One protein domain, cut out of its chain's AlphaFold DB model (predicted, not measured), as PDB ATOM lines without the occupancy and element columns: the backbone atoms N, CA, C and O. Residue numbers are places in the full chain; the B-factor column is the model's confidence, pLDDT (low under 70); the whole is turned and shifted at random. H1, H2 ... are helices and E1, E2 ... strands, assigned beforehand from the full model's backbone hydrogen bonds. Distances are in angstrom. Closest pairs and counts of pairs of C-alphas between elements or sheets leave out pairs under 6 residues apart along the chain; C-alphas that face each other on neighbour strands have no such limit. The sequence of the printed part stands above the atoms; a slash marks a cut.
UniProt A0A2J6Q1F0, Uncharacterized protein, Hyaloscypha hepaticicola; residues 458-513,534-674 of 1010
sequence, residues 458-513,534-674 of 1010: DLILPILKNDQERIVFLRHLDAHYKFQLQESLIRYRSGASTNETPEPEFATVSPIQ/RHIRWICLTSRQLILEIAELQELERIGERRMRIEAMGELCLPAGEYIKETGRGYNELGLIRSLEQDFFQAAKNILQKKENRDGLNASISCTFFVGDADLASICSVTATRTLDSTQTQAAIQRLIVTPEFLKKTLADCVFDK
ATOM      1  N   ASP A 458      14.740   5.751 -52.270       83.81
ATOM      2  CA  ASP A 458      15.720   4.723 -52.649       83.81
ATOM      3  C   ASP A 458      16.176   4.846 -54.113       83.81
ATOM      4  O   ASP A 458      17.329   4.567 -54.428       83.81
ATOM      5  N   LEU A 459      15.308   5.323 -55.008       86.25
ATOM      6  CA  LEU A 459      15.631   5.491 -56.430       86.25
ATOM      7  C   LEU A 459      16.319   6.824 -56.751       86.25
ATOM      8  O   LEU A 459      17.086   6.892 -57.711       86.25
ATOM      9  N   ILE A 460      16.072   7.886 -55.975       88.62
ATOM     10  CA  ILE A 460      16.690   9.200 -56.217       88.62
ATOM     11  C   ILE A 460      18.104   9.313 -55.629       88.62
ATOM     12  O   ILE A 460      18.972   9.931 -56.248       88.62
ATOM     13  N   LEU A 461      18.380   8.685 -54.478       89.25
ATOM     14  CA  LEU A 461      19.687   8.747 -53.802       89.25
ATOM     15  C   LEU A 461      20.877   8.268 -54.668       89.25
ATOM     16  O   LEU A 461      21.929   8.922 -54.632       89.25
ATOM     17  N   PRO A 462      20.762   7.190 -55.474       88.88
ATOM     18  CA  PRO A 462      21.820   6.779 -56.395       88.88
ATOM     19  C   PRO A 462      22.149   7.827 -57.460       88.88
ATOM     20  O   PRO A 462      23.303   7.926 -57.874       88.88
ATOM     21  N   ILE A 463      21.158   8.621 -57.878       89.00
ATOM     22  CA  ILE A 463      21.259   9.590 -58.978       89.00
ATOM     23  C   ILE A 463      21.897  10.908 -58.511       89.00
ATOM     24  O   ILE A 463      22.448  11.654 -59.320       89.00
ATOM     25  N   LEU A 464      21.887  11.195 -57.208       89.38
ATOM     26  CA  LEU A 464      22.603  12.341 -56.647       89.38
ATOM     27  C   LEU A 464      24.120  12.213 -56.873       89.38
ATOM     28  O   LEU A 464      24.700  11.120 -56.799       89.38
ATOM     29  N   LYS A 465      24.767  13.347 -57.171       87.81
ATOM     30  CA  LYS A 465      26.143  13.389 -57.695       87.81
ATOM     31  C   LYS A 465      27.173  12.726 -56.783       87.81
ATOM     32  O   LYS A 465      28.011  11.963 -57.264       87.81
ATOM     33  N   ASN A 466      27.105  12.986 -55.483       86.56
ATOM     34  CA  ASN A 466      28.075  12.511 -54.495       86.56
ATOM     35  C   ASN A 466      27.409  12.263 -53.123       86.56
ATOM     36  O   ASN A 466      26.197  12.419 -52.964       86.56
ATOM     37  N   ASP A 467      28.202  11.843 -52.134       86.44
ATOM     38  CA  ASP A 467      27.777  11.638 -50.744       86.44
ATOM     39  C   ASP A 467      27.235  12.921 -50.098       86.44
ATOM     40  O   ASP A 467      26.248  12.860 -49.365       86.44
ATOM     41  N   GLN A 468      27.811  14.081 -50.423       88.25
ATOM     42  CA  GLN A 468      27.351  15.373 -49.914       88.25
ATOM     43  C   GLN A 468      25.893  15.655 -50.280       88.25
ATOM     44  O   GLN A 468      25.085  15.957 -49.402       88.25
ATOM     45  N   GLU A 469      25.548  15.514 -51.559       89.75
ATOM     46  CA  GLU A 469      24.186  15.733 -52.053       89.75
ATOM     47  C   GLU A 469      23.186  14.786 -51.375       89.75
ATOM     48  O   GLU A 469      22.083  15.191 -51.012       89.75
ATOM     49  N   ARG A 470      23.588  13.532 -51.124       91.00
ATOM     50  CA  ARG A 470      22.760  12.541 -50.415       91.00
ATOM     51  C   ARG A 470      22.516  12.926 -48.959       91.00
ATOM     52  O   ARG A 470      21.398  12.781 -48.472       91.00
ATOM     53  N   ILE A 471      23.535  13.430 -48.262       90.62
ATOM     54  CA  ILE A 471      23.400  13.902 -46.877       90.62
ATOM     55  C   ILE A 471      22.460  15.109 -46.824       90.62
ATOM     56  O   ILE A 471      21.539  15.121 -46.010       90.62
ATOM     57  N   VAL A 472      22.649  16.095 -47.708       90.56
ATOM     58  CA  VAL A 472      21.777  17.280 -47.802       90.56
ATOM     59  C   VAL A 472      20.328  16.865 -48.068       90.56
ATOM     60  O   VAL A 472      19.427  17.311 -47.359       90.56
ATOM     61  N   PHE A 473      20.108  15.944 -49.012       91.69
ATOM     62  CA  PHE A 473      18.790  15.381 -49.306       91.69
ATOM     63  C   PHE A 473      18.126  14.782 -48.058       91.69
ATOM     64  O   PHE A 473      16.978  15.107 -47.752       91.69
ATOM     65  N   LEU A 474      18.838  13.927 -47.316       91.00
ATOM     66  CA  LEU A 474      18.296  13.257 -46.129       91.00
ATOM     67  C   LEU A 474      18.028  14.233 -44.972       91.00
ATOM     68  O   LEU A 474      17.027  14.084 -44.275       91.00
ATOM     69  N   ARG A 475      18.857  15.271 -44.798       91.44
ATOM     70  CA  ARG A 475      18.594  16.347 -43.824       91.44
ATOM     71  C   ARG A 475      17.328  17.124 -44.175       91.44
ATOM     72  O   ARG A 475      16.495  17.367 -43.306       91.44
ATOM     73  N   HIS A 476      17.151  17.481 -45.447       90.25
ATOM     74  CA  HIS A 476      15.919  18.121 -45.906       90.25
ATOM     75  C   HIS A 476      14.702  17.218 -45.702       90.25
ATOM     76  O   HIS A 476      13.642  17.713 -45.316       90.25
ATOM     77  N   LEU A 477      14.850  15.914 -45.954       89.81
ATOM     78  CA  LEU A 477      13.783  14.932 -45.786       89.81
ATOM     79  C   LEU A 477      13.284  14.909 -44.337       89.81
ATOM     80  O   LEU A 477      12.087  15.071 -44.102       89.81
ATOM     81  N   ASP A 478      14.195  14.785 -43.371       87.25
ATOM     82  CA  ASP A 478      13.848  14.817 -41.946       87.25
ATOM     83  C   ASP A 478      13.245  16.164 -41.528       87.25
ATOM     84  O   ASP A 478      12.203  16.196 -40.880       87.25
ATOM     85  N   ALA A 479      13.813  17.284 -41.986       87.75
ATOM     86  CA  ALA A 479      13.290  18.612 -41.671       87.75
ATOM     87  C   ALA A 479      11.860  18.843 -42.202       87.75
ATOM     88  O   ALA A 479      11.071  19.551 -41.571       87.75
ATOM     89  N   HIS A 480      11.520  18.266 -43.360       88.19
ATOM     90  CA  HIS A 480      10.200  18.404 -43.977       88.19
ATOM     91  C   HIS A 480       9.151  17.509 -43.311       88.19
ATOM     92  O   HIS A 480       8.065  17.984 -42.978       88.19
ATOM     93  N   TYR A 481       9.473  16.230 -43.105       84.69
ATOM     94  CA  TYR A 481       8.529  15.244 -42.563       84.69
ATOM     95  C   TYR A 481       8.521  15.168 -41.035       84.69
ATOM     96  O   TYR A 481       7.571  14.627 -40.472       84.69
ATOM     97  N   LYS A 482       9.542  15.727 -40.373       83.38
ATOM     98  CA  LYS A 482       9.733  15.739 -38.917       83.38
ATOM     99  C   LYS A 482       9.529  14.353 -38.315       83.38
ATOM    100  O   LYS A 482       8.603  14.138 -37.527       83.38
ATOM    101  N   PHE A 483      10.366  13.400 -38.723       79.12
ATOM    102  CA  PHE A 483      10.275  12.036 -38.217       79.12
ATOM    103  C   PHE A 483      10.432  12.054 -36.687       79.12
ATOM    104  O   PHE A 483      11.383  12.617 -36.156       79.12
ATOM    105  N   GLN A 484       9.478  11.463 -35.960       74.12
ATOM    106  CA  GLN A 484       9.459  11.449 -34.489       74.12
ATOM    107  C   GLN A 484      10.451  10.418 -33.917       74.12
ATOM    108  O   GLN A 484      10.075   9.526 -33.157       74.12
ATOM    109  N   LEU A 485      11.718  10.500 -34.319       70.94
ATOM    110  CA  LEU A 485      12.801   9.660 -33.811       70.94
ATOM    111  C   LEU A 485      13.430  10.333 -32.582       70.94
ATOM    112  O   LEU A 485      13.697  11.531 -32.608       70.94
ATOM    113  N   GLN A 486      13.672   9.571 -31.507       70.81
ATOM    114  CA  GLN A 486      14.303  10.101 -30.285       70.81
ATOM    115  C   GLN A 486      15.729  10.602 -30.545       70.81
ATOM    116  O   GLN A 486      16.105  11.677 -30.086       70.81
ATOM    117  N   GLU A 487      16.508   9.830 -31.300       79.88
ATOM    118  CA  GLU A 487      17.815  10.228 -31.801       79.88
ATOM    119  C   GLU A 487      18.035   9.599 -33.186       79.88
ATOM    120  O   GLU A 487      17.751   8.415 -33.396       79.88
ATOM    121  N   SER A 488      18.508  10.396 -34.149       86.06
ATOM    122  CA  SER A 488      18.685   9.977 -35.541       86.06
ATOM    123  C   SER A 488      20.037  10.410 -36.112       86.06
ATOM    124  O   SER A 488      20.536  11.512 -35.866       86.06
ATOM    125  N   LEU A 489      20.645   9.516 -36.891       89.06
ATOM    126  CA  LEU A 489      21.918   9.738 -37.578       89.06
ATOM    127  C   LEU A 489      21.788   9.374 -39.053       89.06
ATOM    128  O   LEU A 489      21.016   8.491 -39.415       89.06
ATOM    129  N   ILE A 490      22.574  10.022 -39.905       90.38
ATOM    130  CA  ILE A 490      22.747   9.630 -41.302       90.38
ATOM    131  C   ILE A 490      23.964   8.719 -41.370       90.38
ATOM    132  O   ILE A 490      25.065   9.157 -41.058       90.38
ATOM    133  N   ARG A 491      23.786   7.476 -41.804       88.62
ATOM    134  CA  ARG A 491      24.874   6.567 -42.174       88.62
ATOM    135  C   ARG A 491      25.095   6.673 -43.676       88.62
ATOM    136  O   ARG A 491      24.128   6.538 -44.420       88.62
ATOM    137  N   TYR A 492      26.322   6.885 -44.137       88.88
ATOM    138  CA  TYR A 492      26.632   6.999 -45.566       88.88
ATOM    139  C   TYR A 492      28.019   6.441 -45.890       88.88
ATOM    140  O   TYR A 492      28.844   6.260 -45.001       88.88
ATOM    141  N   ARG A 493      28.293   6.161 -47.168       83.00
ATOM    142  CA  ARG A 493      29.626   5.728 -47.620       83.00
ATOM    143  C   ARG A 493      30.304   6.811 -48.454       83.00
ATOM    144  O   ARG A 493      29.728   7.317 -49.419       83.00
ATOM    145  N   SER A 494      31.533   7.154 -48.079       73.00
ATOM    146  CA  SER A 494      32.363   8.154 -48.756       73.00
ATOM    147  C   SER A 494      33.054   7.539 -49.976       73.00
ATOM    148  O   SER A 494      33.736   6.519 -49.881       73.00
ATOM    149  N   GLY A 495      32.850   8.131 -51.155       62.81
ATOM    150  CA  GLY A 495      33.444   7.652 -52.403       62.81
ATOM    151  C   GLY A 495      34.861   8.186 -52.602       62.81
ATOM    152  O   GLY A 495      35.023   9.277 -53.142       62.81
ATOM    153  N   ALA A 496      35.883   7.422 -52.207       44.31
ATOM    154  CA  ALA A 496      37.277   7.658 -52.599       44.31
ATOM    155  C   ALA A 496      38.077   6.336 -52.655       44.31
ATOM    156  O   ALA A 496      38.544   5.868 -51.627       44.31
ATOM    157  N   SER A 497      38.169   5.765 -53.864       37.25
ATOM    158  CA  SER A 497      39.161   4.828 -54.447       37.25
ATOM    159  C   SER A 497      39.693   3.565 -53.719       37.25
ATOM    160  O   SER A 497      40.195   3.612 -52.601       37.25
ATOM    161  N   THR A 498      39.715   2.501 -54.543       41.06
ATOM    162  CA  THR A 498      40.562   1.284 -54.626       41.06
ATOM    163  C   THR A 498      40.440   0.170 -53.574       41.06
ATOM    164  O   THR A 498      40.931   0.269 -52.461       41.06
ATOM    165  N   ASN A 499      39.872  -0.946 -54.054       39.97
ATOM    166  CA  ASN A 499      40.000  -2.351 -53.637       39.97
ATOM    167  C   ASN A 499      39.502  -2.819 -52.262       39.97
ATOM    168  O   ASN A 499      39.405  -4.029 -52.075       39.97
ATOM    169  N   GLU A 500      39.047  -1.934 -51.378       48.88
ATOM    170  CA  GLU A 500      38.320  -2.326 -50.162       48.88
ATOM    171  C   GLU A 500      36.965  -1.612 -50.078       48.88
ATOM    172  O   GLU A 500      36.808  -0.473 -50.527       48.88
ATOM    173  N   THR A 501      35.944  -2.297 -49.557       52.03
ATOM    174  CA  THR A 501      34.620  -1.698 -49.345       52.03
ATOM    175  C   THR A 501      34.761  -0.522 -48.374       52.03
ATOM    176  O   THR A 501      35.155  -0.769 -47.237       52.03
ATOM    177  N   PRO A 502      34.445   0.728 -48.771       62.84
ATOM    178  CA  PRO A 502      34.637   1.880 -47.897       62.84
ATOM    179  C   PRO A 502      33.807   1.723 -46.620       62.84
ATOM    180  O   PRO A 502      32.614   1.391 -46.693       62.84
ATOM    181  N   GLU A 503      34.453   1.947 -45.473       70.75
ATOM    182  CA  GLU A 503      33.811   1.932 -44.158       70.75
ATOM    183  C   GLU A 503      32.677   2.977 -44.099       70.75
ATOM    184  O   GLU A 503      32.759   4.037 -44.736       70.75
ATOM    185  N   PRO A 504      31.574   2.687 -43.387       79.00
ATOM    186  CA  PRO A 504      30.472   3.629 -43.243       79.00
ATOM    187  C   PRO A 504      30.880   4.827 -42.373       79.00
ATOM    188  O   PRO A 504      31.327   4.658 -41.247       79.00
ATOM    189  N   GLU A 505      30.650   6.042 -42.860       87.62
ATOM    190  CA  GLU A 505      30.741   7.283 -42.086       87.62
ATOM    191  C   GLU A 505      29.352   7.670 -41.542       87.62
ATOM    192  O   GLU A 505      28.311   7.210 -42.032       87.62
ATOM    193  N   PHE A 506      29.320   8.543 -40.532       89.25
ATOM    194  CA  PHE A 506      28.072   9.015 -39.926       89.25
ATOM    195  C   PHE A 506      27.989  10.537 -39.922       89.25
ATOM    196  O   PHE A 506      28.989  11.222 -39.762       89.25
ATOM    197  N   ALA A 507      26.791  11.093 -40.052       91.44
ATOM    198  CA  ALA A 507      26.544  12.524 -39.948       91.44
ATOM    199  C   ALA A 507      25.298  12.807 -39.111       91.44
ATOM    200  O   ALA A 507      24.350  12.024 -39.072       91.44
ATOM    201  N   THR A 508      25.272  13.961 -38.457       91.31
ATOM    202  CA  THR A 508      24.069  14.442 -37.769       91.31
ATOM    203  C   THR A 508      22.969  14.798 -38.768       91.31
ATOM    204  O   THR A 508      23.252  15.468 -39.771       91.31
ATOM    205  N   VAL A 509      21.726  14.418 -38.452       90.06
ATOM    206  CA  VAL A 509      20.526  14.840 -39.194       90.06
ATOM    207  C   VAL A 509      20.212  16.316 -38.910       90.06
ATOM    208  O   VAL A 509      20.096  17.109 -39.838       90.06
ATOM    209  N   SER A 510      20.187  16.709 -37.633       86.88
ATOM    210  CA  SER A 510      20.010  18.098 -37.173       86.88
ATOM    211  C   SER A 510      21.296  18.637 -36.533       86.88
ATOM    212  O   SER A 510      22.063  17.849 -35.979       86.88
ATOM    213  N   PRO A 511      21.590  19.946 -36.618       87.62
ATOM    214  CA  PRO A 511      22.816  20.495 -36.050       87.62
ATOM    215  C   PRO A 511      22.765  20.455 -34.516       87.62
ATOM    216  O   PRO A 511      21.712  20.650 -33.909       87.62
ATOM    217  N   ILE A 512      23.910  20.196 -33.887       84.75
ATOM    218  CA  ILE A 512      24.040  20.051 -32.433       84.75
ATOM    219  C   ILE A 512      24.579  21.357 -31.847       84.75
ATOM    220  O   ILE A 512      25.413  22.028 -32.461       84.75
ATOM    221  N   GLN A 513      24.091  21.723 -30.661       83.44
ATOM    222  CA  GLN A 513      24.615  22.853 -29.903       83.44
ATOM    223  C   GLN A 513      26.059  22.572 -29.480       83.44
ATOM    224  O   GLN A 513      26.335  21.599 -28.777       83.44
ATOM    225  N   ARG A 534      26.312  23.383 -34.980       87.25
ATOM    226  CA  ARG A 534      27.057  22.792 -36.102       87.25
ATOM    227  C   ARG A 534      26.622  21.362 -36.358       87.25
ATOM    228  O   ARG A 534      26.295  20.615 -35.439       87.25
ATOM    229  N   HIS A 535      26.640  20.977 -37.627       91.62
ATOM    230  CA  HIS A 535      26.568  19.569 -37.981       91.62
ATOM    231  C   HIS A 535      27.899  18.884 -37.672       91.62
ATOM    232  O   HIS A 535      28.963  19.486 -37.825       91.62
ATOM    233  N   ILE A 536      27.820  17.626 -37.249       91.00
ATOM    234  CA  ILE A 536      28.982  16.787 -36.957       91.00
ATOM    235  C   ILE A 536      29.014  15.635 -37.959       91.00
ATOM    236  O   ILE A 536      27.973  15.031 -38.245       91.00
ATOM    237  N   ARG A 537      30.207  15.319 -38.467       91.38
ATOM    238  CA  ARG A 537      30.493  14.094 -39.214       91.38
ATOM    239  C   ARG A 537      31.519  13.260 -38.481       91.38
ATOM    240  O   ARG A 537      32.563  13.763 -38.076       91.38
ATOM    241  N   TRP A 538      31.210  11.983 -38.356       89.50
ATOM    242  CA  TRP A 538      32.084  10.983 -37.792       89.50
ATOM    243  C   TRP A 538      32.716  10.155 -38.901       89.50
ATOM    244  O   TRP A 538      32.009   9.488 -39.661       89.50
ATOM    245  N   ILE A 539      34.045  10.185 -38.953       87.75
ATOM    246  CA  ILE A 539      34.837   9.266 -39.769       87.75
ATOM    247  C   ILE A 539      35.195   8.043 -38.925       87.75
ATOM    248  O   ILE A 539      35.756   8.178 -37.834       87.75
ATOM    249  N   CYS A 540      34.808   6.857 -39.389       83.19
ATOM    250  CA  CYS A 540      35.119   5.610 -38.701       83.19
ATOM    251  C   CYS A 540      36.600   5.282 -38.863       83.19
ATOM    252  O   CYS A 540      37.152   5.412 -39.952       83.19
ATOM    253  N   LEU A 541      37.235   4.944 -37.742       80.19
ATOM    254  CA  LEU A 541      38.649   4.621 -37.653       80.19
ATOM    255  C   LEU A 541      38.828   3.274 -36.946       80.19
ATOM    256  O   LEU A 541      38.220   2.993 -35.901       80.19
ATOM    257  N   THR A 542      39.734   2.459 -37.478       75.56
ATOM    258  CA  THR A 542      40.172   1.216 -36.837       75.56
ATOM    259  C   THR A 542      40.915   1.508 -35.531       75.56
ATOM    260  O   THR A 542      41.412   2.611 -35.289       75.56
ATOM    261  N   SER A 543      41.047   0.501 -34.661       71.12
ATOM    262  CA  SER A 543      41.803   0.664 -33.411       71.12
ATOM    263  C   SER A 543      43.265   1.075 -33.656       71.12
ATOM    264  O   SER A 543      43.801   1.842 -32.868       71.12
ATOM    265  N   ARG A 544      43.882   0.643 -34.769       69.88
ATOM    266  CA  ARG A 544      45.234   1.078 -35.168       69.88
ATOM    267  C   ARG A 544      45.264   2.558 -35.556       69.88
ATOM    268  O   ARG A 544      46.148   3.290 -35.124       69.88
ATOM    269  N   GLN A 545      44.258   3.010 -36.304       72.88
ATOM    270  CA  GLN A 545      44.160   4.401 -36.749       72.88
ATOM    271  C   GLN A 545      43.886   5.380 -35.598       72.88
ATOM    272  O   GLN A 545      44.402   6.495 -35.599       72.88
ATOM    273  N   LEU A 546      43.127   4.960 -34.581       69.12
ATOM    274  CA  LEU A 546      42.840   5.770 -33.390       69.12
ATOM    275  C   LEU A 546      44.072   6.010 -32.498       69.12
ATOM    276  O   LEU A 546      44.127   7.031 -31.815       69.12
ATOM    277  N   ILE A 547      45.038   5.084 -32.491       68.94
ATOM    278  CA  ILE A 547      46.266   5.156 -31.674       68.94
ATOM    279  C   ILE A 547      47.344   6.028 -32.354       68.94
ATOM    280  O   ILE A 547      48.308   6.424 -31.706       68.94
ATOM    281  N   LEU A 548      47.162   6.382 -33.637       58.41
ATOM    282  CA  LEU A 548      48.161   7.051 -34.490       58.41
ATOM    283  C   LEU A 548      49.472   6.253 -34.667       58.41
ATOM    284  O   LEU A 548      50.440   6.780 -35.205       58.41
ATOM    285  N   GLU A 549      49.498   4.968 -34.297       56.47
ATOM    286  CA  GLU A 549      50.564   4.001 -34.617       56.47
ATOM    287  C   GLU A 549      50.406   3.467 -36.054       56.47
ATOM    288  O   GLU A 549      50.404   2.263 -36.316       56.47
ATOM    289  N   ILE A 550      50.201   4.369 -37.013       56.12
ATOM    290  CA  ILE A 550      50.030   4.012 -38.420       56.12
ATOM    291  C   ILE A 550      51.403   4.060 -39.096       56.12
ATOM    292  O   ILE A 550      52.046   5.106 -39.131       56.12
ATOM    293  N   ALA A 551      51.861   2.927 -39.632       52.88
ATOM    294  CA  ALA A 551      53.168   2.818 -40.287       52.88
ATOM    295  C   ALA A 551      53.220   3.477 -41.684       52.88
ATOM    296  O   ALA A 551      54.304   3.712 -42.213       52.88
ATOM    297  N   GLU A 552      52.065   3.789 -42.281       61.81
ATOM    298  CA  GLU A 552      51.941   4.259 -43.662       61.81
ATOM    299  C   GLU A 552      51.434   5.710 -43.727       61.81
ATOM    300  O   GLU A 552      50.282   6.015 -43.417       61.81
ATOM    301  N   LEU A 553      52.304   6.623 -44.174       69.38
ATOM    302  CA  LEU A 553      52.046   8.069 -44.278       69.38
ATOM    303  C   LEU A 553      50.811   8.410 -45.143       69.38
ATOM    304  O   LEU A 553      50.134   9.407 -44.895       69.38
ATOM    305  N   GLN A 554      50.491   7.549 -46.114       68.19
ATOM    306  CA  GLN A 554      49.358   7.697 -47.033       68.19
ATOM    307  C   GLN A 554      47.989   7.638 -46.333       68.19
ATOM    308  O   GLN A 554      47.056   8.326 -46.748       68.19
ATOM    309  N   GLU A 555      47.839   6.861 -45.255       70.62
ATOM    310  CA  GLU A 555      46.564   6.781 -44.526       70.62
ATOM    311  C   GLU A 555      46.289   8.052 -43.707       70.62
ATOM    312  O   GLU A 555      45.156   8.543 -43.675       70.62
ATOM    313  N   LEU A 556      47.325   8.623 -43.080       74.25
ATOM    314  CA  LEU A 556      47.225   9.883 -42.335       74.25
ATOM    315  C   LEU A 556      46.896  11.060 -43.255       74.25
ATOM    316  O   LEU A 556      46.062  11.898 -42.906       74.25
ATOM    317  N   GLU A 557      47.510  11.098 -44.439       77.50
ATOM    318  CA  GLU A 557      47.203  12.083 -45.475       77.50
ATOM    319  C   GLU A 557      45.732  11.980 -45.902       77.50
ATOM    320  O   GLU A 557      45.014  12.979 -45.875       77.50
ATOM    321  N   ARG A 558      45.222  10.765 -46.146       77.81
ATOM    322  CA  ARG A 558      43.815  10.526 -46.516       77.81
ATOM    323  C   ARG A 558      42.821  10.977 -45.438       77.81
ATOM    324  O   ARG A 558      41.802  11.598 -45.762       77.81
ATOM    325  N   ILE A 559      43.098  10.688 -44.162       80.19
ATOM    326  CA  ILE A 559      42.274  11.137 -43.023       80.19
ATOM    327  C   ILE A 559      42.309  12.670 -42.914       80.19
ATOM    328  O   ILE A 559      41.261  13.302 -42.756       80.19
ATOM    329  N   GLY A 560      43.494  13.274 -43.054       82.25
ATOM    330  CA  GLY A 560      43.691  14.724 -43.044       82.25
ATOM    331  C   GLY A 560      42.941  15.431 -44.174       82.25
ATOM    332  O   GLY A 560      42.191  16.373 -43.924       82.25
ATOM    333  N   GLU A 561      43.049  14.937 -45.406       84.50
ATOM    334  CA  GLU A 561      42.316  15.450 -46.567       84.50
ATOM    335  C   GLU A 561      40.800  15.325 -46.409       84.50
ATOM    336  O   GLU A 561      40.048  16.228 -46.793       84.50
ATOM    337  N   ARG A 562      40.312  14.203 -45.865       85.31
ATOM    338  CA  ARG A 562      38.878  14.027 -45.604       85.31
ATOM    339  C   ARG A 562      38.395  15.003 -44.535       85.31
ATOM    340  O   ARG A 562      37.358  15.636 -44.737       85.31
ATOM    341  N   ARG A 563      39.158  15.185 -43.454       87.31
ATOM    342  CA  ARG A 563      38.868  16.162 -42.397       87.31
ATOM    343  C   ARG A 563      38.823  17.590 -42.936       87.31
ATOM    344  O   ARG A 563      37.822  18.267 -42.719       87.31
ATOM    345  N   MET A 564      39.836  18.008 -43.695       86.25
ATOM    346  CA  MET A 564      39.875  19.341 -44.309       86.25
ATOM    347  C   MET A 564      38.659  19.590 -45.203       86.25
ATOM    348  O   MET A 564      38.061  20.661 -45.139       86.25
ATOM    349  N   ARG A 565      38.242  18.596 -46.002       86.06
ATOM    350  CA  ARG A 565      37.037  18.708 -46.839       86.06
ATOM    351  C   ARG A 565      35.766  18.919 -46.016       86.06
ATOM    352  O   ARG A 565      34.932  19.725 -46.411       86.06
ATOM    353  N   ILE A 566      35.610  18.212 -44.896       88.00
ATOM    354  CA  ILE A 566      34.441  18.343 -44.010       88.00
ATOM    355  C   ILE A 566      34.425  19.712 -43.322       88.00
ATOM    356  O   ILE A 566      33.400  20.395 -43.332       88.00
ATOM    357  N   GLU A 567      35.565  20.140 -42.787       88.12
ATOM    358  CA  GLU A 567      35.699  21.427 -42.096       88.12
ATOM    359  C   GLU A 567      35.535  22.617 -43.052       88.12
ATOM    360  O   GLU A 567      34.919  23.618 -42.685       88.12
ATOM    361  N   ALA A 568      35.982  22.492 -44.308       87.62
ATOM    362  CA  ALA A 568      35.751  23.491 -45.353       87.62
ATOM    363  C   ALA A 568      34.258  23.697 -45.675       87.62
ATOM    364  O   ALA A 568      33.876  24.768 -46.145       87.62
ATOM    365  N   MET A 569      33.403  22.707 -45.393       86.06
ATOM    366  CA  MET A 569      31.943  22.828 -45.505       86.06
ATOM    367  C   MET A 569      31.290  23.450 -44.257       86.06
ATOM    368  O   MET A 569      30.070  23.583 -44.208       86.06
ATOM    369  N   GLY A 570      32.076  23.827 -43.241       85.69
ATOM    370  CA  GLY A 570      31.587  24.396 -41.983       85.69
ATOM    371  C   GLY A 570      31.057  23.364 -40.979       85.69
ATOM    372  O   GLY A 570      30.461  23.745 -39.970       85.69
ATOM    373  N   GLU A 571      31.266  22.069 -41.230       90.94
ATOM    374  CA  GLU A 571      30.875  20.977 -40.330       90.94
ATOM    375  C   GLU A 571      32.048  20.550 -39.432       90.94
ATOM    376  O   GLU A 571      33.214  20.682 -39.801       90.94
ATOM    377  N   LEU A 572      31.755  20.029 -38.239       89.94
ATOM    378  CA  LEU A 572      32.777  19.483 -37.344       89.94
ATOM    379  C   LEU A 572      33.099  18.037 -37.739       89.94
ATOM    380  O   LEU A 572      32.202  17.198 -37.792       89.94
ATOM    381  N   CYS A 573      34.374  17.730 -37.976       89.75
ATOM    382  CA  CYS A 573      34.840  16.369 -38.236       89.75
ATOM    383  C   CYS A 573      35.374  15.738 -36.944       89.75
ATOM    384  O   CYS A 573      36.295  16.287 -36.343       89.75
ATOM    385  N   LEU A 574      34.833  14.589 -36.533       89.88
ATOM    386  CA  LEU A 574      35.269  13.831 -35.355       89.88
ATOM    387  C   LEU A 574      35.564  12.366 -35.717       89.88
ATOM    388  O   LEU A 574      34.974  11.838 -36.658       89.88
ATOM    389  N   PRO A 575      36.442  11.670 -34.979       87.31
ATOM    390  CA  PRO A 575      36.621  10.237 -35.154       87.31
ATOM    391  C   PRO A 575      35.464   9.453 -34.514       87.31
ATOM    392  O   PRO A 575      34.852   9.898 -33.537       87.31
ATOM    393  N   ALA A 576      35.193   8.258 -35.028       84.88
ATOM    394  CA  ALA A 576      34.370   7.240 -34.379       84.88
ATOM    395  C   ALA A 576      35.050   5.869 -34.448       84.88
ATOM    396  O   ALA A 576      35.883   5.620 -35.314       84.88
ATOM    397  N   GLY A 577      34.708   4.980 -33.518       76.38
ATOM    398  CA  GLY A 577      35.202   3.607 -33.499       76.38
ATOM    399  C   GLY A 577      34.082   2.602 -33.738       76.38
ATOM    400  O   GLY A 577      33.014   2.713 -33.135       76.38
ATOM    401  N   GLU A 578      34.353   1.588 -34.556       70.38
ATOM    402  CA  GLU A 578      33.445   0.451 -34.730       70.38
ATOM    403  C   GLU A 578      33.605  -0.578 -33.603       70.38
ATOM    404  O   GLU A 578      34.709  -0.789 -33.077       70.38
ATOM    405  N   TYR A 579      32.492  -1.217 -33.240       68.75
ATOM    406  CA  TYR A 579      32.422  -2.334 -32.304       68.75
ATOM    407  C   TYR A 579      31.481  -3.417 -32.844       68.75
ATOM    408  O   TYR A 579      30.338  -3.129 -33.181       68.75
ATOM    409  N   ILE A 580      31.932  -4.671 -32.911       60.34
ATOM    410  CA  ILE A 580      31.089  -5.795 -33.335       60.34
ATOM    411  C   ILE A 580      30.422  -6.406 -32.102       60.34
ATOM    412  O   ILE A 580      31.102  -6.916 -31.213       60.34
ATOM    413  N   LYS A 581      29.087  -6.384 -32.060       60.06
ATOM    414  CA  LYS A 581      28.296  -7.055 -31.028       60.06
ATOM    415  C   LYS A 581      27.911  -8.451 -31.518       60.06
ATOM    416  O   LYS A 581      27.142  -8.587 -32.472       60.06
ATOM    417  N   GLU A 582      28.427  -9.489 -30.861       55.00
ATOM    418  CA  GLU A 582      28.021 -10.874 -31.116       55.00
ATOM    419  C   GLU A 582      26.572 -11.067 -30.658       55.00
ATOM    420  O   GLU A 582      26.263 -11.062 -29.463       55.00
ATOM    421  N   THR A 583      25.651 -11.216 -31.608       50.38
ATOM    422  CA  THR A 583      24.289 -11.636 -31.282       50.38
ATOM    423  C   THR A 583      24.245 -13.157 -31.388       50.38
ATOM    424  O   THR A 583      24.641 -13.719 -32.407       50.38
ATOM    425  N   GLY A 584      23.772 -13.856 -30.350       47.78
ATOM    426  CA  GLY A 584      23.734 -15.330 -30.274       47.78
ATOM    427  C   GLY A 584      22.868 -16.052 -31.327       47.78
ATOM    428  O   GLY A 584      22.438 -17.176 -31.095       47.78
ATOM    429  N   ARG A 585      22.567 -15.414 -32.468       43.03
ATOM    430  CA  ARG A 585      21.869 -15.960 -33.642       43.03
ATOM    431  C   ARG A 585      22.705 -15.888 -34.934       43.03
ATOM    432  O   ARG A 585      22.131 -15.882 -36.016       43.03
ATOM    433  N   GLY A 586      24.036 -15.812 -34.840       38.97
ATOM    434  CA  GLY A 586      24.936 -15.940 -35.998       38.97
ATOM    435  C   GLY A 586      25.042 -14.712 -36.914       38.97
ATOM    436  O   GLY A 586      25.599 -14.827 -38.000       38.97
ATOM    437  N   TYR A 587      24.547 -13.544 -36.486       40.53
ATOM    438  CA  TYR A 587      24.728 -12.269 -37.191       40.53
ATOM    439  C   TYR A 587      25.431 -11.252 -36.282       40.53
ATOM    440  O   TYR A 587      25.013 -11.024 -35.145       40.53
ATOM    441  N   ASN A 588      26.492 -10.631 -36.794       46.31
ATOM    442  CA  ASN A 588      27.260  -9.589 -36.117       46.31
ATOM    443  C   ASN A 588      26.583  -8.222 -36.336       46.31
ATOM    444  O   ASN A 588      26.436  -7.800 -37.482       46.31
ATOM    445  N   GLU A 589      26.159  -7.527 -35.271       55.09
ATOM    446  CA  GLU A 589      25.644  -6.146 -35.368       55.09
ATOM    447  C   GLU A 589      26.773  -5.134 -35.138       55.09
ATOM    448  O   GLU A 589      27.524  -5.243 -34.167       55.09
ATOM    449  N   LEU A 590      26.886  -4.137 -36.020       58.06
ATOM    450  CA  LEU A 590      27.864  -3.053 -35.905       58.06
ATOM    451  C   LEU A 590      27.343  -1.977 -34.934       58.06
ATOM    452  O   LEU A 590      26.329  -1.328 -35.200       58.06
ATOM    453  N   GLY A 591      28.021  -1.792 -33.805       65.88
ATOM    454  CA  GLY A 591      27.802  -0.716 -32.843       65.88
ATOM    455  C   GLY A 591      28.784   0.439 -33.054       65.88
ATOM    456  O   GLY A 591      29.961   0.220 -33.339       65.88
ATOM    457  N   LEU A 592      28.304   1.674 -32.891       75.88
ATOM    458  CA  LEU A 592      29.102   2.894 -33.036       75.88
ATOM    459  C   LEU A 592      29.538   3.428 -31.665       75.88
ATOM    460  O   LEU A 592      28.695   3.686 -30.803       75.88
ATOM    461  N   ILE A 593      30.840   3.657 -31.477       79.12
ATOM    462  CA  ILE A 593      31.393   4.372 -30.319       79.12
ATOM    463  C   ILE A 593      31.840   5.758 -30.781       79.12
ATOM    464  O   ILE A 593      32.759   5.890 -31.587       79.12
ATOM    465  N   ARG A 594      31.210   6.803 -30.238       81.25
ATOM    466  CA  ARG A 594      31.527   8.201 -30.565       81.25
ATOM    467  C   ARG A 594      31.886   9.036 -29.332       81.25
ATOM    468  O   ARG A 594      31.519   8.715 -28.192       81.25
ATOM    469  N   SER A 595      32.594  10.133 -29.576       81.19
ATOM    470  CA  SER A 595      32.857  11.214 -28.621       81.19
ATOM    471  C   SER A 595      32.241  12.515 -29.148       81.19
ATOM    472  O   SER A 595      32.182  12.711 -30.360       81.19
ATOM    473  N   LEU A 596      31.763  13.377 -28.244       78.38
ATOM    474  CA  LEU A 596      31.315  14.747 -28.552       78.38
ATOM    475  C   LEU A 596      32.383  15.799 -28.197       78.38
ATOM    476  O   LEU A 596      32.126  16.994 -28.287       78.38
ATOM    477  N   GLU A 597      33.567  15.349 -27.773       82.81
ATOM    478  CA  GLU A 597      34.737  16.209 -27.598       82.81
ATOM    479  C   GLU A 597      35.087  16.895 -28.923       82.81
ATOM    480  O   GLU A 597      35.126  16.228 -29.956       82.81
ATOM    481  N   GLN A 598      35.318  18.210 -28.895       82.38
ATOM    482  CA  GLN A 598      35.475  19.010 -30.115       82.38
ATOM    483  C   GLN A 598      36.879  18.895 -30.713       82.38
ATOM    484  O   GLN A 598      37.049  19.096 -31.915       82.38
ATOM    485  N   ASP A 599      37.880  18.567 -29.893       85.12
ATOM    486  CA  ASP A 599      39.221  18.264 -30.382       85.12
ATOM    487  C   ASP A 599      39.291  16.833 -30.935       85.12
ATOM    488  O   ASP A 599      38.992  15.858 -30.242       85.12
ATOM    489  N   PHE A 600      39.721  16.702 -32.191       84.00
ATOM    490  CA  PHE A 600      39.773  15.425 -32.906       84.00
ATOM    491  C   PHE A 600      40.639  14.374 -32.187       84.00
ATOM    492  O   PHE A 600      40.267  13.202 -32.113       84.00
ATOM    493  N   PHE A 601      41.782  14.774 -31.626       82.00
ATOM    494  CA  PHE A 601      42.714  13.847 -30.981       82.00
ATOM    495  C   PHE A 601      42.246  13.453 -29.585       82.00
ATOM    496  O   PHE A 601      42.345  12.286 -29.196       82.00
ATOM    497  N   GLN A 602      41.687  14.397 -28.832       82.06
ATOM    498  CA  GLN A 602      41.079  14.101 -27.542       82.06
ATOM    499  C   GLN A 602      39.827  13.226 -27.708       82.06
ATOM    500  O   GLN A 602      39.617  12.299 -26.924       82.06
ATOM    501  N   ALA A 603      39.048  13.427 -28.774       84.31
ATOM    502  CA  ALA A 603      37.949  12.543 -29.149       84.31
ATOM    503  C   ALA A 603      38.429  11.113 -29.450       84.31
ATOM    504  O   ALA A 603      37.813  10.164 -28.959       84.31
ATOM    505  N   ALA A 604      39.540  10.945 -30.177       82.19
ATOM    506  CA  ALA A 604      40.138   9.633 -30.440       82.19
ATOM    507  C   ALA A 604      40.577   8.926 -29.143       82.19
ATOM    508  O   ALA A 604      40.227   7.764 -28.925       82.19
ATOM    509  N   LYS A 605      41.253   9.644 -28.234       81.06
ATOM    510  CA  LYS A 605      41.646   9.122 -26.909       81.06
ATOM    511  C   LYS A 605      40.440   8.682 -26.080       81.06
ATOM    512  O   LYS A 605      40.454   7.597 -25.504       81.06
ATOM    513  N   ASN A 606      39.374   9.484 -26.068       82.00
ATOM    514  CA  ASN A 606      38.138   9.148 -25.360       82.00
ATOM    515  C   ASN A 606      37.489   7.870 -25.925       82.00
ATOM    516  O   ASN A 606      36.926   7.079 -25.172       82.00
ATOM    517  N   ILE A 607      37.553   7.649 -27.243       81.25
ATOM    518  CA  ILE A 607      37.019   6.435 -27.884       81.25
ATOM    519  C   ILE A 607      37.849   5.204 -27.508       81.25
ATOM    520  O   ILE A 607      37.263   4.166 -27.207       81.25
ATOM    521  N   LEU A 608      39.180   5.313 -27.479       77.44
ATOM    522  CA  LEU A 608      40.069   4.223 -27.057       77.44
ATOM    523  C   LEU A 608      39.796   3.794 -25.613       77.44
ATOM    524  O   LEU A 608      39.562   2.616 -25.357       77.44
ATOM    525  N   GLN A 609      39.682   4.757 -24.696       77.88
ATOM    526  CA  GLN A 609      39.324   4.485 -23.299       77.88
ATOM    527  C   GLN A 609      37.948   3.813 -23.165       77.88
ATOM    528  O   GLN A 609      37.759   2.918 -22.340       77.88
ATOM    529  N   LYS A 610      36.973   4.215 -23.993       76.44
ATOM    530  CA  LYS A 610      35.656   3.560 -24.050       76.44
ATOM    531  C   LYS A 610      35.737   2.138 -24.613       76.44
ATOM    532  O   LYS A 610      34.952   1.301 -24.190       76.44
ATOM    533  N   LYS A 611      36.658   1.842 -25.536       72.94
ATOM    534  CA  LYS A 611      36.861   0.485 -26.079       72.94
ATOM    535  C   LYS A 611      37.505  -0.474 -25.069       72.94
ATOM    536  O   LYS A 611      37.212  -1.663 -25.115       72.94
ATOM    537  N   GLU A 612      38.350   0.023 -24.166       71.19
ATOM    538  CA  GLU A 612      39.074  -0.790 -23.172       71.19
ATOM    539  C   GLU A 612      38.223  -1.174 -21.940       71.19
ATOM    540  O   GLU A 612      38.497  -2.182 -21.286       71.19
ATOM    541  N   ASN A 613      37.156  -0.424 -21.638       67.25
ATOM    542  CA  ASN A 613      36.269  -0.676 -20.494       67.25
ATOM    543  C   ASN A 613      35.055  -1.559 -20.851       67.25
ATOM    544  O   ASN A 613      34.331  -1.273 -21.803       67.25
ATOM    545  N   ARG A 614      34.734  -2.566 -20.014       50.69
ATOM    546  CA  ARG A 614      33.528  -3.414 -20.179       50.69
ATOM    547  C   ARG A 614      32.207  -2.626 -20.132       50.69
ATOM    548  O   ARG A 614      31.265  -3.027 -20.802       50.69
ATOM    549  N   ASP A 615      32.148  -1.494 -19.424       51.06
ATOM    550  CA  ASP A 615      30.984  -0.586 -19.423       51.06
ATOM    551  C   ASP A 615      30.855   0.249 -20.710       51.06
ATOM    552  O   ASP A 615      29.773   0.737 -21.038       51.06
ATOM    553  N   GLY A 616      31.927   0.364 -21.502       49.78
ATOM    554  CA  GLY A 616      31.891   0.992 -22.823       49.78
ATOM    555  C   GLY A 616      31.048   0.222 -23.843       49.78
ATOM    556  O   GLY A 616      30.517   0.834 -24.772       49.78
ATOM    557  N   LEU A 617      30.813  -1.082 -23.623       47.81
ATOM    558  CA  LEU A 617      29.849  -1.883 -24.394       47.81
ATOM    559  C   LEU A 617      28.411  -1.354 -24.256       47.81
ATOM    560  O   LEU A 617      27.657  -1.403 -25.229       47.81
ATOM    561  N   ASN A 618      28.040  -0.818 -23.086       50.12
ATOM    562  CA  ASN A 618      26.719  -0.221 -22.840       50.12
ATOM    563  C   ASN A 618      26.586   1.191 -23.439       50.12
ATOM    564  O   ASN A 618      25.473   1.689 -23.585       50.12
ATOM    565  N   ALA A 619      27.704   1.827 -23.802       53.66
ATOM    566  CA  ALA A 619      27.743   3.129 -24.470       53.66
ATOM    567  C   ALA A 619      27.758   3.027 -26.008       53.66
ATOM    568  O   ALA A 619      27.736   4.056 -26.687       53.66
ATOM    569  N   SER A 620      27.827   1.809 -26.562       64.88
ATOM    570  CA  SER A 620      27.744   1.586 -28.005       64.88
ATOM    571  C   SER A 620      26.323   1.839 -28.506       64.88
ATOM    572  O   SER A 620      25.341   1.337 -27.957       64.88
ATOM    573  N   ILE A 621      26.210   2.647 -29.555       70.56
ATOM    574  CA  ILE A 621      24.930   2.974 -30.174       70.56
ATOM    575  C   ILE A 621      24.637   1.950 -31.266       70.56
ATOM    576  O   ILE A 621      25.451   1.759 -32.173       70.56
ATOM    577  N   SER A 622      23.455   1.332 -31.211       69.88
ATOM    578  CA  SER A 622      22.935   0.564 -32.342       69.88
ATOM    579  C   SER A 622      22.216   1.501 -33.314       69.88
ATOM    580  O   SER A 622      21.350   2.282 -32.913       69.88
ATOM    581  N   CYS A 623      22.611   1.450 -34.588       73.00
ATOM    582  CA  CYS A 623      21.990   2.216 -35.665       73.00
ATOM    583  C   CYS A 623      21.094   1.284 -36.481       73.00
ATOM    584  O   CYS A 623      21.584   0.479 -37.273       73.00
ATOM    585  N   THR A 624      19.779   1.387 -36.301       76.06
ATOM    586  CA  THR A 624      18.811   0.609 -37.085       76.06
ATOM    587  C   THR A 624      18.333   1.426 -38.278       76.06
ATOM    588  O   THR A 624      17.877   2.557 -38.096       76.06
ATOM    589  N   PHE A 625      18.408   0.855 -39.483       79.94
ATOM    590  CA  PHE A 625      17.935   1.487 -40.718       79.94
ATOM    591  C   PHE A 625      16.491   1.988 -40.572       79.94
ATOM    592  O   PHE A 625      15.616   1.239 -40.131       79.94
ATOM    593  N   PHE A 626      16.256   3.240 -40.969       80.62
ATOM    594  CA  PHE A 626      14.933   3.851 -41.017       80.62
ATOM    595  C   PHE A 626      14.514   4.113 -42.468       80.62
ATOM    596  O   PHE A 626      13.677   3.378 -42.981       80.62
ATOM    597  N   VAL A 627      15.121   5.092 -43.153       84.88
ATOM    598  CA  VAL A 627      14.788   5.471 -44.544       84.88
ATOM    599  C   VAL A 627      16.049   5.780 -45.351       84.88
ATOM    600  O   VAL A 627      17.010   6.323 -44.811       84.88
ATOM    601  N   GLY A 628      16.046   5.476 -46.648       84.31
ATOM    602  CA  GLY A 628      17.161   5.751 -47.556       84.31
ATOM    603  C   GLY A 628      17.615   4.513 -48.317       84.31
ATOM    604  O   GLY A 628      16.842   3.586 -48.533       84.31
ATOM    605  N   ASP A 629      18.890   4.498 -48.680       82.94
ATOM    606  CA  ASP A 629      19.577   3.371 -49.299       82.94
ATOM    607  C   ASP A 629      20.617   2.835 -48.303       82.94
ATOM    608  O   ASP A 629      21.469   3.580 -47.810       82.94
ATOM    609  N   ALA A 630      20.520   1.551 -47.956       76.81
ATOM    610  CA  ALA A 630      21.362   0.944 -46.925       76.81
ATOM    611  C   ALA A 630      22.853   0.899 -47.308       76.81
ATOM    612  O   ALA A 630      23.711   0.868 -46.419       76.81
ATOM    613  N   ASP A 631      23.159   0.915 -48.606       78.56
ATOM    614  CA  ASP A 631      24.517   0.846 -49.131       78.56
ATOM    615  C   ASP A 631      25.105   2.224 -49.420       78.56
ATOM    616  O   ASP A 631      26.307   2.416 -49.224       78.56
ATOM    617  N   LEU A 632      24.287   3.191 -49.837       84.56
ATOM    618  CA  LEU A 632      24.748   4.537 -50.180       84.56
ATOM    619  C   LEU A 632      24.637   5.528 -49.018       84.56
ATOM    620  O   LEU A 632      25.645   6.120 -48.619       84.56
ATOM    621  N   ALA A 633      23.417   5.762 -48.533       88.75
ATOM    622  CA  ALA A 633      23.110   6.727 -47.481       88.75
ATOM    623  C   ALA A 633      21.703   6.497 -46.906       88.75
ATOM    624  O   ALA A 633      20.724   6.447 -47.653       88.75
ATOM    625  N   SER A 634      21.575   6.432 -45.581       89.00
ATOM    626  CA  SER A 634      20.294   6.228 -44.896       89.00
ATOM    627  C   SER A 634      20.217   6.957 -43.560       89.00
ATOM    628  O   SER A 634      21.216   7.102 -42.857       89.00
ATOM    629  N   ILE A 635      19.016   7.393 -43.185       88.56
ATOM    630  CA  ILE A 635      18.709   7.797 -41.814       88.56
ATOM    631  C   ILE A 635      18.528   6.524 -40.994       88.56
ATOM    632  O   ILE A 635      17.838   5.590 -41.408       88.56
ATOM    633  N   CYS A 636      19.146   6.499 -39.825       85.19
ATOM    634  CA  CYS A 636      19.079   5.422 -38.859       85.19
ATOM    635  C   CYS A 636      18.539   5.959 -37.533       85.19
ATOM    636  O   CYS A 636      18.918   7.050 -37.100       85.19
ATOM    637  N   SER A 637      17.686   5.174 -36.877       81.56
ATOM    638  CA  SER A 637      17.304   5.414 -35.485       81.56
ATOM    639  C   SER A 637      18.407   4.907 -34.564       81.56
ATOM    640  O   SER A 637      18.938   3.811 -34.765       81.56
ATOM    641  N   VAL A 638      18.722   5.693 -33.542       76.94
ATOM    642  CA  VAL A 638      19.690   5.362 -32.496       76.94
ATOM    643  C   VAL A 638      18.938   4.811 -31.287       76.94
ATOM    644  O   VAL A 638      18.071   5.485 -30.738       76.94
ATOM    645  N   THR A 639      19.237   3.573 -30.876       66.62
ATOM    646  CA  THR A 639      18.653   2.968 -29.660       66.62
ATOM    647  C   THR A 639      19.698   2.222 -28.828       66.62
ATOM    648  O   THR A 639      20.658   1.659 -29.364       66.62
ATOM    649  N   ALA A 640      19.508   2.219 -27.501       52.41
ATOM    650  CA  ALA A 640      20.392   1.549 -26.539       52.41
ATOM    651  C   ALA A 640      20.047   0.056 -26.315       52.41
ATOM    652  O   ALA A 640      20.910  -0.725 -25.921       52.41
ATOM    653  N   THR A 641      18.804  -0.372 -26.578       46.72
ATOM    654  CA  THR A 641      18.336  -1.768 -26.439       46.72
ATOM    655  C   THR A 641      17.299  -2.119 -27.517       46.72
ATOM    656  O   THR A 641      16.485  -1.282 -27.896       46.72
ATOM    657  N   ARG A 642      17.346  -3.358 -28.038       41.03
ATOM    658  CA  ARG A 642      16.452  -3.853 -29.104       41.03
ATOM    659  C   ARG A 642      15.000  -3.950 -28.616       41.03
ATOM    660  O   ARG A 642      14.706  -4.768 -27.750       41.03
ATOM    661  N   THR A 643      14.088  -3.291 -29.321       38.16
ATOM    662  CA  THR A 643      12.727  -3.796 -29.560       38.16
ATOM    663  C   THR A 643      12.426  -3.644 -31.048       38.16
ATOM    664  O   THR A 643      12.189  -2.538 -31.520       38.16
ATOM    665  N   LEU A 644      12.480  -4.744 -31.799       42.84
ATOM    666  CA  LEU A 644      12.006  -4.805 -33.182       42.84
ATOM    667  C   LEU A 644      10.813  -5.755 -33.217       42.84
ATOM    668  O   LEU A 644      10.986  -6.961 -33.360       42.84
ATOM    669  N   ASP A 645       9.616  -5.190 -33.101       37.03
ATOM    670  CA  ASP A 645       8.475  -5.709 -33.847       37.03
ATOM    671  C   ASP A 645       8.367  -4.899 -35.142       37.03
ATOM    672  O   ASP A 645       8.637  -3.698 -35.150       37.03
ATOM    673  N   SER A 646       7.923  -5.559 -36.214       44.38
ATOM    674  CA  SER A 646       7.460  -4.997 -37.497       44.38
ATOM    675  C   SER A 646       8.419  -5.009 -38.703       44.38
ATOM    676  O   SER A 646       8.814  -3.993 -39.272       44.38
ATOM    677  N   THR A 647       8.632  -6.208 -39.246       49.22
ATOM    678  CA  THR A 647       9.057  -6.414 -40.645       49.22
ATOM    679  C   THR A 647       8.135  -5.730 -41.674       49.22
ATOM    680  O   THR A 647       8.582  -5.399 -42.769       49.22
ATOM    681  N   GLN A 648       6.867  -5.448 -41.334       44.47
ATOM    682  CA  GLN A 648       5.940  -4.706 -42.204       44.47
ATOM    683  C   GLN A 648       6.198  -3.187 -42.247       44.47
ATOM    684  O   GLN A 648       5.990  -2.575 -43.293       44.47
ATOM    685  N   THR A 649       6.701  -2.570 -41.169       49.88
ATOM    686  CA  THR A 649       6.948  -1.113 -41.121       49.88
ATOM    687  C   THR A 649       8.238  -0.738 -41.856       49.88
ATOM    688  O   THR A 649       8.273   0.268 -42.560       49.88
ATOM    689  N   GLN A 650       9.274  -1.588 -41.806       49.66
ATOM    690  CA  GLN A 650      10.524  -1.381 -42.558       49.66
ATOM    691  C   GLN A 650      10.322  -1.415 -44.083       49.66
ATOM    692  O   GLN A 650      10.875  -0.576 -44.794       49.66
ATOM    693  N   ALA A 651       9.489  -2.329 -44.593       51.41
ATOM    694  CA  ALA A 651       9.191  -2.413 -46.026       51.41
ATOM    695  C   ALA A 651       8.387  -1.201 -46.544       51.41
ATOM    696  O   ALA A 651       8.557  -0.789 -47.692       51.41
ATOM    697  N   ALA A 652       7.526  -0.613 -45.702       51.97
ATOM    698  CA  ALA A 652       6.760   0.587 -46.041       51.97
ATOM    699  C   ALA A 652       7.645   1.846 -46.098       51.97
ATOM    700  O   ALA A 652       7.461   2.682 -46.982       51.97
ATOM    701  N   ILE A 653       8.634   1.961 -45.203       60.75
ATOM    702  CA  ILE A 653       9.530   3.126 -45.140       60.75
ATOM    703  C   ILE A 653      10.586   3.094 -46.260       60.75
ATOM    704  O   ILE A 653      10.911   4.144 -46.814       60.75
ATOM    705  N   GLN A 654      11.049   1.912 -46.690       59.78
ATOM    706  CA  GLN A 654      11.942   1.784 -47.857       59.78
ATOM    707  C   GLN A 654      11.343   2.338 -49.157       59.78
ATOM    708  O   GLN A 654      12.086   2.741 -50.044       59.78
ATOM    709  N   ARG A 655      10.011   2.390 -49.275       70.19
ATOM    710  CA  ARG A 655       9.300   2.844 -50.483       70.19
ATOM    711  C   ARG A 655       8.647   4.217 -50.319       70.19
ATOM    712  O   ARG A 655       7.670   4.506 -51.014       70.19
ATOM    713  N   LEU A 656       9.156   5.047 -49.404       83.31
ATOM    714  CA  LEU A 656       8.628   6.387 -49.152       83.31
ATOM    715  C   LEU A 656       8.597   7.214 -50.448       83.31
ATOM    716  O   LEU A 656       9.636   7.489 -51.048       83.31
ATOM    717  N   ILE A 657       7.391   7.621 -50.854       85.69
ATOM    718  CA  ILE A 657       7.156   8.546 -51.966       85.69
ATOM    719  C   ILE A 657       7.079   9.959 -51.389       85.69
ATOM    720  O   ILE A 657       6.228  10.234 -50.541       85.69
ATOM    721  N   VAL A 658       7.956  10.850 -51.847       90.25
ATOM    722  CA  VAL A 658       7.997  12.237 -51.369       90.25
ATOM    723  C   VAL A 658       6.879  13.096 -51.975       90.25
ATOM    724  O   VAL A 658       6.281  12.733 -52.987       90.25
ATOM    725  N   THR A 659       6.580  14.247 -51.370       91.38
ATOM    726  CA  THR A 659       5.587  15.205 -51.880       91.38
ATOM    727  C   THR A 659       6.148  16.029 -53.048       91.38
ATOM    728  O   THR A 659       7.366  16.236 -53.138       91.38
ATOM    729  N   PRO A 660       5.286  16.545 -53.949       90.81
ATOM    730  CA  PRO A 660       5.708  17.449 -55.018       90.81
ATOM    731  C   PRO A 660       6.443  18.691 -54.499       90.81
ATOM    732  O   PRO A 660       7.444  19.101 -55.086       90.81
ATOM    733  N   GLU A 661       5.983  19.276 -53.393       90.31
ATOM    734  CA  GLU A 661       6.559  20.481 -52.786       90.31
ATOM    735  C   GLU A 661       7.982  20.223 -52.289       90.31
ATOM    736  O   GLU A 661       8.887  21.016 -52.562       90.31
ATOM    737  N   PHE A 662       8.188  19.090 -51.610       90.56
ATOM    738  CA  PHE A 662       9.506  18.671 -51.150       90.56
ATOM    739  C   PHE A 662      10.462  18.501 -52.327       90.56
ATOM    740  O   PHE A 662      11.529  19.111 -52.360       90.56
ATOM    741  N   LEU A 663      10.063  17.714 -53.329       89.19
ATOM    742  CA  LEU A 663      10.949  17.394 -54.441       89.19
ATOM    743  C   LEU A 663      11.274  18.627 -55.294       89.19
ATOM    744  O   LEU A 663      12.403  18.746 -55.757       89.19
ATOM    745  N   LYS A 664      10.344  19.581 -55.462       88.06
ATOM    746  CA  LYS A 664      10.621  20.844 -56.175       88.06
ATOM    747  C   LYS A 664      11.732  21.648 -55.512       88.06
ATOM    748  O   LYS A 664      12.587  22.172 -56.220       88.06
ATOM    749  N   LYS A 665      11.711  21.738 -54.180       85.19
ATOM    750  CA  LYS A 665      12.761  22.410 -53.407       85.19
ATOM    751  C   LYS A 665      14.090  21.669 -53.554       85.19
ATOM    752  O   LYS A 665      15.093  22.256 -53.937       85.19
ATOM    753  N   THR A 666      14.066  20.356 -53.373       80.12
ATOM    754  CA  THR A 666      15.256  19.508 -53.473       80.12
ATOM    755  C   THR A 666      15.894  19.516 -54.866       80.12
ATOM    756  O   THR A 666      17.113  19.538 -54.969       80.12
ATOM    757  N   LEU A 667      15.105  19.555 -55.946       79.69
ATOM    758  CA  LEU A 667      15.633  19.682 -57.312       79.69
ATOM    759  C   LEU A 667      16.381  21.003 -57.557       79.69
ATOM    760  O   LEU A 667      17.183  21.071 -58.485       79.69
ATOM    761  N   ALA A 668      16.086  22.054 -56.787       77.69
ATOM    762  CA  ALA A 668      16.801  23.326 -56.866       77.69
ATOM    763  C   ALA A 668      18.091  23.316 -56.031       77.69
ATOM    764  O   ALA A 668      19.080  23.920 -56.443       77.69
ATOM    765  N   ASP A 669      18.067  22.621 -54.892       78.00
ATOM    766  CA  ASP A 669      19.146  22.636 -53.901       78.00
ATOM    767  C   ASP A 669      20.211  21.550 -54.140       78.00
ATOM    768  O   ASP A 669      21.338  21.698 -53.670       78.00
ATOM    769  N   CYS A 670      19.874  20.467 -54.853       80.38
ATOM    770  CA  CYS A 670      20.765  19.327 -55.069       80.38
ATOM    771  C   CYS A 670      21.296  19.216 -56.503       80.38
ATOM    772  O   CYS A 670      20.606  19.511 -57.482       80.38
ATOM    773  N   VAL A 671      22.512  18.679 -56.638       84.81
ATOM    774  CA  VAL A 671      23.138  18.392 -57.939       84.81
ATOM    775  C   VAL A 671      22.967  16.922 -58.331       84.81
ATOM    776  O   VAL A 671      23.377  16.000 -57.621       84.81
ATOM    777  N   PHE A 672      22.418  16.702 -59.524       85.62
ATOM    778  CA  PHE A 672      22.168  15.375 -60.087       85.62
ATOM    779  C   PHE A 672      23.291  14.935 -61.027       85.62
ATOM    780  O   PHE A 672      23.906  15.742 -61.727       85.62
ATOM    781  N   ASP A 673      23.541  13.633 -61.052       86.75
ATOM    782  CA  ASP A 673      24.443  12.979 -61.990       86.75
ATOM    783  C   ASP A 673      23.674  12.578 -63.254       86.75
ATOM    784  O   ASP A 673      22.808  11.694 -63.230       86.75
ATOM    785  N   LYS A 674      23.983  13.246 -64.369       83.69
ATOM    786  CA  LYS A 674      23.308  13.025 -65.653       83.69
ATOM    787  C   LYS A 674      23.468  11.586 -66.147       83.69
ATOM    788  O   LYS A 674      22.505  11.018 -66.660       83.69
TER     789      LYS A 674
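AT A GLANCE: This is residues 458 to 513 and 534 to 674 of the 1010 residues of an uncharacterized protein of Hyaloscypha hepaticicola (UniProt A0A2J6Q1F0). Seven strands, E1 to E7, form a closed barrel with helices packed round its outside; its thinnest join is between E5 and E6, over residues 591 to 592 and 621 to 622. H2, H3, H4 and H5 cover the side made by E3, E4 and E5, H1 covers E1 and E7, H6 sits over E6, and H7 packs on H1, away from the barrel. The printed part has 197 residues, with seven named helices and seven named strands in the order H1 E1 E2 E3 H2 H3 E4 E5 H4 H5 E6 E7 H6 H7. Round the ring run E1 E2 E3 E4 E5 E6 E7 and back to E1, a mixed sheet in which E3 and E4 are parallel and the other neighbours antiparallel. The class is mixed, helices and strands; the whole is compact, with a radius of gyration of the C-alphas of 17.3 A and spans of 50 by 40 by 37 A.

IN THESE COORDINATES: The barrel's strands are E1, residues 488 to 493; E2, 504 to 508; E3, 536 to 541; E4, 572 to 583, the longest at 32.8 A; E5, 587 to 594, 22.6 A; E6, 621 to 629, 19.9 A; and E7, 633 to 639, 18.8 A. E4 begins at C-alpha 572 (32.777, 19.483, -37.344). E6 bends by 70 degrees at residue 626. The helices are H1, residues 467 to 481, 21.2 A; H2, 543 to 547; H3, 553 to 568, 22.5 A; H4, 600 to 612, 18.9 A; H5, 614 to 619; H6, 647 to 654; and H7, 660 to 669, 14.4 A. H1 begins at C-alpha 467 (27.777, 11.638, -50.744) and H7 ends at C-alpha 669 (19.146, 22.636, -53.901).

HOW THE PARTS SIT: Three hairpins lie in the barrel: E1 and E2, with N 490 and O 507 2.8 A apart; E4 and E5, with N 579 and O 591 2.9 A apart; and E6 and E7, with N 626 and O 635 2.9 A apart. The ring goes on through E2 and E3 (N 506 and O 538, 3.0 A), E3 and E4 (N 539 and O 574, 3.0 A), E5 and E6 (N 592 and O 621, 2.9 A) and E7 and E1 (N 491 and O 634, 2.8 A), each within hydrogen-bond range. E3, H2 H3 and E4 make a strand-helix-strand unit, two parallel neighbour strands with helices between, with a right-handed crossover. H4 lies outside the barrel over E4 and E5, at a height over the sheet of 8.5 A; its closest C-alphas to E4 are those of Phe 600 and Leu 574, 5.4 A. H3 lies over E4, slantwise at 52 degrees on the local plane, with the C-alphas of Arg 563 and Cys 573 closest at 5.8 A. H2, over E3, touches H4 through residues 604 to 608 of H4 alone, the C-alphas of Leu 546 and Ala 604 being closest at 5.6 A. H4 and H5 touch only at the corner, with the C-alphas of Lys 610 and Gly 616 closest at 4.7 A. H1 runs along E1 at 22 degrees on the local plane, and its closest C-alphas to E7 are those of Arg 470 and Ala 633, 6.5 A. H6 is only just over E6, where 3 of its C-alphas fall; the C-alphas of Val 627 and Gln 654 are closest, 5.7 A. H7, not on the barrel, touches H1 (closest C-alphas Phe 473 and Thr 666, 6.8 A) at a shallow tilt of 33 degrees, only just short of steep, opposite ways. In H1, H2, H3 and H4 every O i to N i+4 pair is within hydrogen-bond range; H6 has 3 of 4, H7 5 of 6, and H5 0 of 2 but 3 of 3 O i to N i+3 pairs.

THE WHOLE: The two C-alphas farthest apart, those of Ala 551 and Pro 660, are 51.8 A apart. Residues 514 to 533 are not printed; C-alphas 513 and 534 are 6.7 A apart across this cut, which lies in the link from E2 to E3. Of the links that are printed whole, none is long. Residues 549 to 554 stand free. The mean pLDDT of the printed part is 75.2, and 56 residues are under 70, among them 495 to 502, 546 to 554, 579 to 591, 613 to 620 and 639 to 654.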